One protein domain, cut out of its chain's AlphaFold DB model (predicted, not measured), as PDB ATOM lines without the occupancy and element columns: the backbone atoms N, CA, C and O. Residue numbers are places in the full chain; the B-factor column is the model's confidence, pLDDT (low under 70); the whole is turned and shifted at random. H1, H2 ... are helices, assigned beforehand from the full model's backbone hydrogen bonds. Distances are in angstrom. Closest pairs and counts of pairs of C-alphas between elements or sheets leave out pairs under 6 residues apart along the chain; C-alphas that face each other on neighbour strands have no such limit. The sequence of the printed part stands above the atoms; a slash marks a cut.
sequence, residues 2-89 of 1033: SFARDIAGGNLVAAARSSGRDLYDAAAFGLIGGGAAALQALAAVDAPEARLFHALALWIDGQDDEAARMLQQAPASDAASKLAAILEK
ATOM      1  N   SER A   2     -29.137 -21.879  18.207       62.06
ATOM      2  CA  SER A   2     -28.525 -21.107  17.094       62.06
ATOM      3  C   SER A   2     -26.993 -21.143  17.129       62.06
ATOM      4  O   SER A   2     -26.353 -21.290  16.103       62.06
ATOM      5  N   PHE A   3     -26.426 -21.139  18.327       63.75
ATOM      6  CA  PHE A   3     -24.996 -21.031  18.548       63.75
ATOM      7  C   PHE A   3     -24.147 -22.203  18.010       63.75
ATOM      8  O   PHE A   3     -23.233 -22.018  17.210       63.75
ATOM      9  N   ALA A   4     -24.525 -23.442  18.346       71.19
ATOM     10  CA  ALA A   4     -23.908 -24.639  17.770       71.19
ATOM     11  C   ALA A   4     -24.051 -24.684  16.232       71.19
ATOM     12  O   ALA A   4     -23.207 -25.252  15.541       71.19
ATOM     13  N   ARG A   5     -25.104 -24.057  15.682       78.50
ATOM     14  CA  ARG A   5     -25.307 -23.914  14.235       78.50
ATOM     15  C   ARG A   5     -24.374 -22.854  13.632       78.50
ATOM     16  O   ARG A   5     -23.927 -23.062  12.508       78.50
ATOM     17  N   ASP A   6     -24.051 -21.781  14.351       86.12
ATOM     18  CA  ASP A   6     -23.114 -20.749  13.889       86.12
ATOM     19  C   ASP A   6     -21.687 -21.302  13.790       86.12
ATOM     20  O   ASP A   6     -21.074 -21.207  12.724       86.12
ATOM     21  N   ILE A   7     -21.190 -21.982  14.834       87.75
ATOM     22  CA  ILE A   7     -19.849 -22.588  14.792       87.75
ATOM     23  C   ILE A   7     -19.758 -23.716  13.756       87.75
ATOM     24  O   ILE A   7     -18.837 -23.712  12.942       87.75
ATOM     25  N   ALA A   8     -20.743 -24.620  13.689       87.88
ATOM     26  CA  ALA A   8     -20.775 -25.678  12.671       87.88
ATOM     27  C   ALA A   8     -20.961 -25.122  11.245       87.88
ATOM     28  O   ALA A   8     -20.576 -25.749  10.256       87.88
ATOM     29  N   GLY A   9     -21.537 -23.924  11.125       90.31
ATOM     30  CA  GLY A   9     -21.636 -23.169   9.881       90.31
ATOM     31  C   GLY A   9     -20.339 -22.461   9.473       90.31
ATOM     32  O   GLY A   9     -20.260 -21.974   8.344       90.31
ATOM     33  N   GLY A  10     -19.329 -22.401  10.343       94.25
ATOM     34  CA  GLY A  10     -18.097 -21.643  10.112       94.25
ATOM     35  C   GLY A  10     -18.187 -20.156  10.478       94.25
ATOM     36  O   GLY A  10     -17.241 -19.413  10.227       94.25
ATOM     37  N   ASN A  11     -19.287 -19.703  11.086       95.94
ATOM     38  CA  ASN A  11     -19.473 -18.324  11.538       95.94
ATOM     39  C   ASN A  11     -18.865 -18.109  12.935       95.94
ATOM     40  O   ASN A  11     -19.558 -17.870  13.925       95.94
ATOM     41  N   LEU A  12     -17.540 -18.229  13.006       96.25
ATOM     42  CA  LEU A  12     -16.754 -18.094  14.232       96.25
ATOM     43  C   LEU A  12     -16.882 -16.704  14.879       96.25
ATOM     44  O   LEU A  12     -16.798 -16.597  16.094       96.25
ATOM     45  N   VAL A  13     -17.107 -15.640  14.102       95.44
ATOM     46  CA  VAL A  13     -17.264 -14.277  14.636       95.44
ATOM     47  C   VAL A  13     -18.599 -14.107  15.344       95.44
ATOM     48  O   VAL A  13     -18.612 -13.579  16.450       95.44
ATOM     49  N   ALA A  14     -19.714 -14.558  14.755       94.12
ATOM     50  CA  ALA A  14     -20.992 -14.529  15.469       94.12
ATOM     51  C   ALA A  14     -20.925 -15.386  16.733       94.12
ATOM     52  O   ALA A  14     -21.413 -14.958  17.775       94.12
ATOM     53  N   ALA A  15     -20.257 -16.541  16.644       93.75
ATOM     54  CA  ALA A  15     -20.070 -17.410  17.787       93.75
ATOM     55  C   ALA A  15     -19.231 -16.736  18.896       93.75
ATOM     56  O   ALA A  15     -19.657 -16.650  20.033       93.75
ATOM     57  N   ALA A  16     -18.083 -16.138  18.583       93.19
ATOM     58  CA  ALA A  16     -17.256 -15.461  19.587       93.19
ATOM     59  C   ALA A  16     -17.940 -14.249  20.263       93.19
ATOM     60  O   ALA A  16     -17.455 -13.759  21.281       93.19
ATOM     61  N   ARG A  17     -19.027 -13.724  19.682       87.94
ATOM     62  CA  ARG A  17     -19.776 -12.575  20.210       87.94
ATOM     63  C   ARG A  17     -20.879 -12.955  21.192       87.94
ATOM     64  O   ARG A  17     -21.427 -12.038  21.814       87.94
ATOM     65  N   SER A  18     -21.269 -14.226  21.309       79.62
ATOM     66  CA  SER A  18     -22.307 -14.583  22.278       79.62
ATOM     67  C   SER A  18     -21.824 -14.241  23.682       79.62
ATOM     68  O   SER A  18     -20.672 -14.442  24.043       79.62
ATOM     69  N   SER A  19     -22.726 -13.720  24.509       61.44
ATOM     70  CA  SER A  19     -22.452 -13.420  25.917       61.44
ATOM     71  C   SER A  19     -22.335 -14.675  26.795       61.44
ATOM     72  O   SER A  19     -22.212 -14.561  28.019       61.44
ATOM     73  N   GLY A  20     -22.401 -15.868  26.196       60.56
ATOM     74  CA  GLY A  20     -22.179 -17.122  26.885       60.56
ATOM     75  C   GLY A  20     -20.691 -17.278  27.181       60.56
ATOM     76  O   GLY A  20     -19.816 -16.970  26.385       60.56
ATOM     77  N   ARG A  21     -20.363 -17.730  28.384       64.75
ATOM     78  CA  ARG A  21     -19.026 -18.277  28.657       64.75
ATOM     79  C   ARG A  21     -19.052 -19.778  28.414       64.75
ATOM     80  O   ARG A  21     -18.547 -20.541  29.234       64.75
ATOM     81  N   ASP A  22     -19.771 -20.200  27.377       85.81
ATOM     82  CA  ASP A  22     -19.879 -21.610  27.060       85.81
ATOM     83  C   ASP A  22     -18.626 -22.082  26.303       85.81
ATOM     84  O   ASP A  22     -17.756 -21.292  25.919       85.81
ATOM     85  N   LEU A  23     -18.505 -23.399  26.145       90.75
ATOM     86  CA  LEU A  23     -17.369 -24.013  25.472       90.75
ATOM     87  C   LEU A  23     -17.119 -23.412  24.088       90.75
ATOM     88  O   LEU A  23     -15.969 -23.103  23.764       90.75
ATOM     89  N   TYR A  24     -18.153 -23.300  23.248       91.50
ATOM     90  CA  TYR A  24     -17.893 -22.926  21.868       91.50
ATOM     91  C   TYR A  24     -17.682 -21.424  21.704       91.50
ATOM     92  O   TYR A  24     -17.065 -21.037  20.717       91.50
ATOM     93  N   ASP A  25     -18.132 -20.590  22.651       91.69
ATOM     94  CA  ASP A  25     -17.870 -19.143  22.633       91.69
ATOM     95  C   ASP A  25     -16.368 -18.922  22.819       91.69
ATOM     96  O   ASP A  25     -15.686 -18.288  22.003       91.69
ATOM     97  N   ALA A  26     -15.828 -19.574  23.854       93.19
ATOM     98  CA  ALA A  26     -14.407 -19.588  24.157       93.19
ATOM     99  C   ALA A  26     -13.589 -20.252  23.034       93.19
ATOM    100  O   ALA A  26     -12.529 -19.743  22.659       93.19
ATOM    101  N   ALA A  27     -14.093 -21.347  22.453       95.38
ATOM    102  CA  ALA A  27     -13.454 -22.009  21.320       95.38
ATOM    103  C   ALA A  27     -13.398 -21.099  20.092       95.38
ATOM    104  O   ALA A  27     -12.322 -20.893  19.543       95.38
ATOM    105  N   ALA A  28     -14.526 -20.524  19.674       96.19
ATOM    106  CA  ALA A  28     -14.597 -19.642  18.519       96.19
ATOM    107  C   ALA A  28     -13.677 -18.430  18.696       96.19
ATOM    108  O   ALA A  28     -12.913 -18.122  17.781       96.19
ATOM    109  N   PHE A  29     -13.672 -17.812  19.883       95.50
ATOM    110  CA  PHE A  29     -12.783 -16.691  20.183       95.50
ATOM    111  C   PHE A  29     -11.298 -17.093  20.156       95.50
ATOM    112  O   PHE A  29     -10.467 -16.368  19.605       95.50
ATOM    113  N   GLY A  30     -10.956 -18.276  20.676       96.81
ATOM    114  CA  GLY A  30      -9.604 -18.834  20.587       96.81
ATOM    115  C   GLY A  30      -9.170 -19.085  19.143       96.81
ATOM    116  O   GLY A  30      -8.065 -18.706  18.754       96.81
ATOM    117  N   LEU A  31     -10.069 -19.640  18.325       97.81
ATOM    118  CA  LEU A  31      -9.825 -19.938  16.914       97.81
ATOM    119  C   LEU A  31      -9.613 -18.686  16.051       97.81
ATOM    120  O   LEU A  31      -8.877 -18.748  15.072       97.81
ATOM    121  N   ILE A  32     -10.211 -17.548  16.402       97.25
ATOM    122  CA  ILE A  32     -10.012 -16.280  15.676       97.25
ATOM    123  C   ILE A  32      -8.896 -15.400  16.266       97.25
ATOM    124  O   ILE A  32      -8.743 -14.248  15.867       97.25
ATOM    125  N   GLY A  33      -8.085 -15.924  17.191       96.44
ATOM    126  CA  GLY A  33      -6.907 -15.223  17.715       96.44
ATOM    127  C   GLY A  33      -7.174 -14.323  18.928       96.44
ATOM    128  O   GLY A  33      -6.497 -13.301  19.097       96.44
ATOM    129  N   GLY A  34      -8.132 -14.700  19.785       94.81
ATOM    130  CA  GLY A  34      -8.461 -14.014  21.044       94.81
ATOM    131  C   GLY A  34      -7.365 -14.048  22.121       94.81
ATOM    132  O   GLY A  34      -7.431 -13.302  23.097       94.81
ATOM    133  N   GLY A  35      -6.324 -14.868  21.943       92.44
ATOM    134  CA  GLY A  35      -5.150 -14.913  22.819       92.44
ATOM    135  C   GLY A  35      -5.476 -15.325  24.258       92.44
ATOM    136  O   GLY A  35      -6.301 -16.208  24.492       92.44
ATOM    137  N   ALA A  36      -4.831 -14.672  25.230       93.38
ATOM    138  CA  ALA A  36      -4.890 -15.043  26.646       93.38
ATOM    139  C   ALA A  36      -6.317 -15.116  27.220       93.38
ATOM    140  O   ALA A  36      -6.617 -16.028  27.989       93.38
ATOM    141  N   ALA A  37      -7.209 -14.201  26.825       91.75
ATOM    142  CA  ALA A  37      -8.590 -14.191  27.307       91.75
ATOM    143  C   ALA A  37      -9.359 -15.454  26.875       91.75
ATOM    144  O   ALA A  37     -10.052 -16.069  27.686       91.75
ATOM    145  N   ALA A  38      -9.187 -15.888  25.622       93.94
ATOM    146  CA  ALA A  38      -9.797 -17.117  25.121       93.94
ATOM    147  C   ALA A  38      -9.196 -18.370  25.777       93.94
ATOM    148  O   ALA A  38      -9.931 -19.280  26.154       93.94
ATOM    149  N   LEU A  39      -7.871 -18.401  25.964       96.19
ATOM    150  CA  LEU A  39      -7.174 -19.501  26.642       96.19
ATOM    151  C   LEU A  39      -7.646 -19.664  28.092       96.19
ATOM    152  O   LEU A  39      -7.931 -20.777  28.528       96.19
ATOM    153  N   GLN A  40      -7.793 -18.556  28.823       94.88
ATOM    154  CA  GLN A  40      -8.325 -18.568  30.185       94.88
ATOM    155  C   GLN A  40      -9.769 -19.081  30.223       94.88
ATOM    156  O   GLN A  40     -10.105 -19.892  31.087       94.88
ATOM    157  N   ALA A  41     -10.612 -18.638  29.287       93.38
ATOM    158  CA  ALA A  41     -11.992 -19.102  29.190       93.38
ATOM    159  C   ALA A  41     -12.061 -20.610  28.898       93.38
ATOM    160  O   ALA A  41     -12.763 -21.331  29.601       93.38
ATOM    161  N   LEU A  42     -11.268 -21.109  27.943       95.00
ATOM    162  CA  LEU A  42     -11.180 -22.537  27.611       95.00
ATOM    163  C   LEU A  42     -10.630 -23.386  28.765       95.00
ATOM    164  O   LEU A  42     -11.088 -24.506  28.976       95.00
ATOM    165  N   ALA A  43      -9.677 -22.865  29.541       94.69
ATOM    166  CA  ALA A  43      -9.135 -23.551  30.712       94.69
ATOM    167  C   ALA A  43     -10.172 -23.744  31.832       94.69
ATOM    168  O   ALA A  43     -10.067 -24.708  32.593       94.69
ATOM    169  N   ALA A  44     -11.155 -22.843  31.926       94.00
ATOM    170  CA  ALA A  44     -12.218 -22.883  32.927       94.00
ATOM    171  C   ALA A  44     -13.370 -23.843  32.571       94.00
ATOM    172  O   ALA A  44     -14.217 -24.111  33.423       94.00
ATOM    173  N   VAL A  45     -13.420 -24.356  31.337       93.44
ATOM    174  CA  VAL A  45     -14.465 -25.283  30.888       93.44
ATOM    175  C   VAL A  45     -14.055 -26.724  31.191       93.44
ATOM    176  O   VAL A  45     -13.092 -27.246  30.627       93.44
ATOM    177  N   ASP A  46     -14.821 -27.391  32.053       90.94
ATOM    178  CA  ASP A  46     -14.623 -28.803  32.396       90.94
ATOM    179  C   ASP A  46     -15.349 -29.728  31.403       90.94
ATOM    180  O   ASP A  46     -16.383 -30.325  31.702       90.94
ATOM    181  N   ALA A  47     -14.837 -29.786  30.171       91.31
ATOM    182  CA  ALA A  47     -15.321 -30.690  29.129       91.31
ATOM    183  C   ALA A  47     -14.142 -31.326  28.372       91.31
ATOM    184  O   ALA A  47     -13.171 -30.625  28.069       91.31
ATOM    185  N   PRO A  48     -14.199 -32.623  28.010       90.19
ATOM    186  CA  PRO A  48     -13.143 -33.260  27.223       90.19
ATOM    187  C   PRO A  48     -12.877 -32.536  25.894       90.19
ATOM    188  O   PRO A  48     -11.721 -32.322  25.526       90.19
ATOM    189  N   GLU A  49     -13.922 -32.072  25.203       92.56
ATOM    190  CA  GLU A  49     -13.792 -31.314  23.953       92.56
ATOM    191  C   GLU A  49     -13.078 -29.964  24.145       92.56
ATOM    192  O   GLU A  49     -12.405 -29.490  23.226       92.56
ATOM    193  N   ALA A  50     -13.143 -29.367  25.344       95.44
ATOM    194  CA  ALA A  50     -12.439 -28.123  25.661       95.44
ATOM    195  C   ALA A  50     -10.926 -28.262  25.497       95.44
ATOM    196  O   ALA A  50     -10.270 -27.319  25.065       95.44
ATOM    197  N   ARG A  51     -10.367 -29.447  25.773       97.12
ATOM    198  CA  ARG A  51      -8.926 -29.714  25.638       97.12
ATOM    199  C   ARG A  51      -8.466 -29.634  24.183       97.12
ATOM    200  O   ARG A  51      -7.413 -29.063  23.915       97.12
ATOM    201  N   LEU A  52      -9.275 -30.117  23.237       97.75
ATOM    202  CA  LEU A  52      -8.975 -29.997  21.807       97.75
ATOM    203  C   LEU A  52      -8.977 -28.530  21.356       97.75
ATOM    204  O   LEU A  52      -8.033 -28.085  20.703       97.75
ATOM    205  N   PHE A  53     -10.008 -27.764  21.719       97.81
ATOM    206  CA  PHE A  53     -10.081 -26.343  21.362       97.81
ATOM    207  C   PHE A  53      -9.008 -25.507  22.063       97.81
ATOM    208  O   PHE A  53      -8.470 -24.580  21.463       97.81
ATOM    209  N   HIS A  54      -8.631 -25.872  23.286       98.12
ATOM    210  CA  HIS A  54      -7.509 -25.270  23.997       98.12
ATOM    211  C   HIS A  54      -6.183 -25.544  23.277       98.12
ATOM    212  O   HIS A  54      -5.429 -24.607  23.035       98.12
ATOM    213  N   ALA A  55      -5.925 -26.781  22.839       98.62
ATOM    214  CA  ALA A  55      -4.745 -27.093  22.031       98.62
ATOM    215  C   ALA A  55      -4.713 -26.297  20.710       98.62
ATOM    216  O   ALA A  55      -3.676 -25.744  20.352       98.62
ATOM    217  N   LEU A  56      -5.851 -26.178  20.013       98.56
ATOM    218  CA  LEU A  56      -5.967 -25.364  18.794       98.56
ATOM    219  C   LEU A  56      -5.700 -23.875  19.059       98.56
ATOM    220  O   LEU A  56      -4.984 -23.239  18.289       98.56
ATOM    221  N   ALA A  57      -6.248 -23.319  20.141       98.38
ATOM    222  CA  ALA A  57      -6.042 -21.922  20.514       98.38
ATOM    223  C   ALA A  57      -4.582 -21.637  20.913       98.38
ATOM    224  O   ALA A  57      -4.043 -20.610  20.508       98.38
ATOM    225  N   LEU A  58      -3.922 -22.554  21.635       98.62
ATOM    226  CA  LEU A  58      -2.489 -22.468  21.956       98.62
ATOM    227  C   LEU A  58      -1.636 -22.495  20.684       98.62
ATOM    228  O   LEU A  58      -0.744 -21.664  20.524       98.62
ATOM    229  N   TRP A  59      -1.959 -23.394  19.746       98.44
ATOM    230  CA  TRP A  59      -1.295 -23.449  18.444       98.44
ATOM    231  C   TRP A  59      -1.433 -22.128  17.684       98.44
ATOM    232  O   TRP A  59      -0.443 -21.627  17.158       98.44
ATOM    233  N   ILE A  60      -2.640 -21.558  17.634       98.50
ATOM    234  CA  ILE A  60      -2.901 -20.281  16.958       98.50
ATOM    235  C   ILE A  60      -2.128 -19.150  17.633       98.50
ATOM    236  O   ILE A  60      -1.526 -18.343  16.933       98.50
ATOM    237  N   ASP A  61      -2.079 -19.117  18.965       97.44
ATOM    238  CA  ASP A  61      -1.353 -18.101  19.737       97.44
ATOM    239  C   ASP A  61       0.183 -18.236  19.678       97.44
ATOM    240  O   ASP A  61       0.885 -17.342  20.145       97.44
ATOM    241  N   GLY A  62       0.708 -19.304  19.067       96.81
ATOM    242  CA  GLY A  62       2.145 -19.520  18.878       96.81
ATOM    243  C   GLY A  62       2.836 -20.314  19.990       96.81
ATOM    244  O   GLY A  62       4.060 -20.270  20.090       96.81
ATOM    245  N   GLN A  63       2.070 -21.019  20.827       98.00
ATOM    246  CA  GLN A  63       2.561 -21.811  21.961       98.00
ATOM    247  C   GLN A  63       2.598 -23.305  21.593       98.00
ATOM    248  O   GLN A  63       1.750 -24.092  22.015       98.00
ATOM    249  N   ASP A  64       3.540 -23.682  20.723       97.69
ATOM    250  CA  ASP A  64       3.597 -25.004  20.073       97.69
ATOM    251  C   ASP A  64       3.757 -26.162  21.077       97.69
ATOM    252  O   ASP A  64       3.043 -27.165  20.987       97.69
ATOM    253  N   ASP A  65       4.646 -26.012  22.061       98.12
ATOM    254  CA  ASP A  65       4.930 -27.043  23.067       98.12
ATOM    255  C   ASP A  65       3.744 -27.239  24.023       98.12
ATOM    256  O   ASP A  65       3.360 -28.364  24.362       98.12
ATOM    257  N   GLU A  66       3.120 -26.143  24.454       98.25
ATOM    258  CA  GLU A  66       1.887 -26.160  25.242       98.25
ATOM    259  C   GLU A  66       0.739 -26.793  24.452       98.25
ATOM    260  O   GLU A  66      -0.003 -27.609  25.007       98.25
ATOM    261  N   ALA A  67       0.604 -26.464  23.163       98.44
ATOM    262  CA  ALA A  67      -0.408 -27.042  22.287       98.44
ATOM    263  C   ALA A  67      -0.244 -28.563  22.175       98.44
ATOM    264  O   ALA A  67      -1.224 -29.294  22.328       98.44
ATOM    265  N   ALA A  68       0.987 -29.054  21.989       98.19
ATOM    266  CA  ALA A  68       1.284 -30.484  21.938       98.19
ATOM    267  C   ALA A  68       0.960 -31.197  23.263       98.19
ATOM    268  O   ALA A  68       0.321 -32.252  23.256       98.19
ATOM    269  N   ARG A  69       1.331 -30.606  24.408       98.00
ATOM    270  CA  ARG A  69       1.003 -31.154  25.739       98.00
ATOM    271  C   ARG A  69      -0.501 -31.196  25.999       98.00
ATOM    272  O   ARG A  69      -0.998 -32.178  26.546       98.00
ATOM    273  N   MET A  70      -1.227 -30.151  25.607       97.69
ATOM    274  CA  MET A  70      -2.684 -30.096  25.750       97.69
ATOM    275  C   MET A  70      -3.377 -31.109  24.831       97.69
ATOM    276  O   MET A  70      -4.334 -31.764  25.239       97.69
ATOM    277  N   LEU A  71      -2.862 -31.301  23.614       97.94
ATOM    278  CA  LEU A  71      -3.408 -32.252  22.649       97.94
ATOM    279  C   LEU A  71      -3.328 -33.706  23.134       97.94
ATOM    280  O   LEU A  71      -4.248 -34.475  22.882       97.94
ATOM    281  N   GLN A  72      -2.282 -34.075  23.882       97.06
ATOM    282  CA  GLN A  72      -2.160 -35.406  24.499       97.06
ATOM    283  C   GLN A  72      -3.269 -35.705  25.521       97.06
ATOM    284  O   GLN A  72      -3.552 -36.867  25.800       97.06
ATOM    285  N   GLN A  73      -3.889 -34.664  26.079       95.88
ATOM    286  CA  GLN A  73      -4.998 -34.770  27.031       95.88
ATOM    287  C   GLN A  73      -6.367 -34.682  26.343       95.88
ATOM    288  O   GLN A  73      -7.396 -34.868  26.993       95.88
ATOM    289  N   ALA A  74      -6.400 -34.360  25.047       95.75
ATOM    290  CA  ALA A  74      -7.633 -34.224  24.291       95.75
ATOM    291  C   ALA A  74      -8.183 -35.595  23.849       95.75
ATOM    292  O   ALA A  74      -7.416 -36.539  23.641       95.75
ATOM    293  N   PRO A  75      -9.508 -35.721  23.654       93.81
ATOM    294  CA  PRO A  75     -10.107 -36.928  23.102       93.81
ATOM    295  C   PRO A  75      -9.505 -37.300  21.745       93.81
ATOM    296  O   PRO A  75      -9.368 -36.454  20.852       93.81
ATOM    297  N   ALA A  76      -9.212 -38.589  21.566       95.69
ATOM    298  CA  ALA A  76      -8.806 -39.125  20.276       95.69
ATOM    299  C   ALA A  76      -9.911 -38.863  19.240       95.69
ATOM    300  O   ALA A  76     -11.039 -39.338  19.366       95.69
ATOM    301  N   SER A  77      -9.585 -38.069  18.227       96.44
ATOM    302  CA  SER A  77     -10.504 -37.640  17.176       96.44
ATOM    303  C   SER A  77      -9.725 -37.346  15.899       96.44
ATOM    304  O   SER A  77      -8.525 -37.073  15.943       96.44
ATOM    305  N   ASP A  78     -10.407 -37.348  14.755       95.75
ATOM    306  CA  ASP A  78      -9.806 -36.958  13.473       95.75
ATOM    307  C   ASP A  78      -9.226 -35.527  13.522       95.75
ATOM    308  O   ASP A  78      -8.148 -35.266  12.990       95.75
ATOM    309  N   ALA A  79      -9.887 -34.611  14.234       96.50
ATOM    310  CA  ALA A  79      -9.382 -33.264  14.479       96.50
ATOM    311  C   ALA A  79      -8.066 -33.264  15.273       96.50
ATOM    312  O   ALA A  79      -7.123 -32.568  14.888       96.50
ATOM    313  N   ALA A  80      -7.979 -34.073  16.335       97.88
ATOM    314  CA  ALA A  80      -6.764 -34.200  17.132       97.88
ATOM    315  C   ALA A  80      -5.601 -34.779  16.307       97.88
ATOM    316  O   ALA A  80      -4.503 -34.227  16.327       97.88
ATOM    317  N   SER A  81      -5.850 -35.825  15.512       97.81
ATOM    318  CA  SER A  81      -4.841 -36.407  14.615       97.81
ATOM    319  C   SER A  81      -4.348 -35.410  13.561       97.81
ATOM    320  O   SER A  81      -3.153 -35.347  13.278       97.81
ATOM    321  N   LYS A  82      -5.244 -34.588  13.001       97.31
ATOM    322  CA  LYS A  82      -4.873 -33.541  12.037       97.31
ATOM    323  C   LYS A  82      -4.037 -32.431  12.667       97.31
ATOM    324  O   LYS A  82      -3.110 -31.958  12.018       97.31
ATOM    325  N   LEU A  83      -4.339 -32.022  13.903       98.06
ATOM    326  CA  LEU A  83      -3.517 -31.044  14.620       98.06
ATOM    327  C   LEU A  83      -2.140 -31.620  14.974       98.06
ATOM    328  O   LEU A  83      -1.137 -30.940  14.769       98.06
ATOM    329  N   ALA A  84      -2.075 -32.876  15.427       98.31
ATOM    330  CA  ALA A  84      -0.810 -33.556  15.712       98.31
ATOM    331  C   ALA A  84       0.107 -33.572  14.478       98.31
ATOM    332  O   ALA A  84       1.253 -33.140  14.557       98.31
ATOM    333  N   ALA A  85      -0.434 -33.929  13.307       97.75
ATOM    334  CA  ALA A  85       0.310 -33.934  12.046       97.75
ATOM    335  C   ALA A  85       0.827 -32.546  11.609       97.75
ATOM    336  O   ALA A  85       1.747 -32.458  10.797       97.75
ATOM    337  N   ILE A  86       0.227 -31.453  12.096       97.19
ATOM    338  CA  ILE A  86       0.720 -30.087  11.868       97.19
ATOM    339  C   ILE A  86       1.844 -29.761  12.852       97.19
ATOM    340  O   ILE A  86       2.871 -29.224  12.439       97.19
ATOM    341  N   LEU A  87       1.665 -30.100  14.133       97.56
ATOM    342  CA  LEU A  87       2.660 -29.876  15.184       97.56
ATOM    343  C   LEU A  87       3.973 -30.625  14.902       97.56
ATOM    344  O   LEU A  87       5.042 -30.053  15.086       97.56
ATOM    345  N   GLU A  88       3.894 -31.846  14.367       97.31
ATOM    346  CA  GLU A  88       5.051 -32.688  14.016       97.31
ATOM    347  C   GLU A  88       5.916 -32.147  12.867       97.31
ATOM    348  O   GLU A  88       7.057 -32.574  12.703       97.31
ATOM    349  N   LYS A  89       5.408 -31.226  12.038       96.25
ATOM    350  CA  LYS A  89       6.197 -30.662  10.934       96.25
ATOM    351  C   LYS A  89       7.182 -29.643  11.463       96.25
ATOM    352  O   LYS A  89       6.760 -28.708  12.123       96.25
TER     353      LYS A  89
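AT A GLANCE: This is residues 2 to 89 of the 1033 residues of an uncharacterized protein of Ferrovibrio terrae (UniProt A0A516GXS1). Three helices, H3, H4 and H5, make a triangular core; H1 and H2 pack at its H3 side, while H6 and then H7 continue from its H5 side. From H3 to H7 each helix folds back beside the one before, and short H1 and H2 lie at the far end of the longest axis from H7. The printed part has 88 residues, with seven named helices, H1 to H7, and no named strand: the class is all helix. It is compact, with a radius of gyration of the C-alphas of 12.1 A and spans of 35 by 24 by 22 A.

IN THESE COORDINATES: Find C-alpha 2 at (-28.525, -21.107, 17.094), where H1 begins, residues 2 to 8. H2 follows at residues 12 to 16, H3 at 23 to 31, 12.1 A long, and H4 at 36 to 43. The longest, H5, runs 20.6 A from C-alpha 48 at (-13.143, -33.260, 27.223) to residue 61. After H6, residues 64 to 71, look for H7, residues 78 to 87, 14.4 A long, ending at C-alpha 87 at (2.660, -29.876, 15.184).

HOW THE PARTS SIT: Begin at the hub, H3: it touches H2, closest C-alphas Ala 16 and Phe 29, 4.7 A, and only just touches H1, with 3 pairs of C-alphas within 8 A, closest Ile 7 and Ala 28 at 7.1 A. H3 and H4 form a hairpin, closest C-alphas Gly 30 and Ala 38, 4.9 A, at 37 degrees, only just a steep tilt. H3 touches H5 at a shallow tilt of 19 degrees, the same way, closest C-alphas Gly 30 and Ala 57, 4.7 A. The hairpin H5 and H6 has a shallow tilt of 9 degrees, closest C-alphas Ala 55 and Ala 67, 4.3 A. H6 touches H7, closest C-alphas Leu 71 and Ala 80, 6.7 A; H1 and H7 are apart. Every O i to N i+4 pair is within hydrogen-bond range in H1, H2, H3, H4, H6 and H7, and 9 of 10 are in H5.

THE WHOLE: The C-alphas farthest apart, of Ser 19 and Lys 89, are 36.6 A apart. The printed part has no cut and no long link. Look for pLDDT under 70 at residues 2 to 3 and 19 to 21; the mean of the printed part is 92.8.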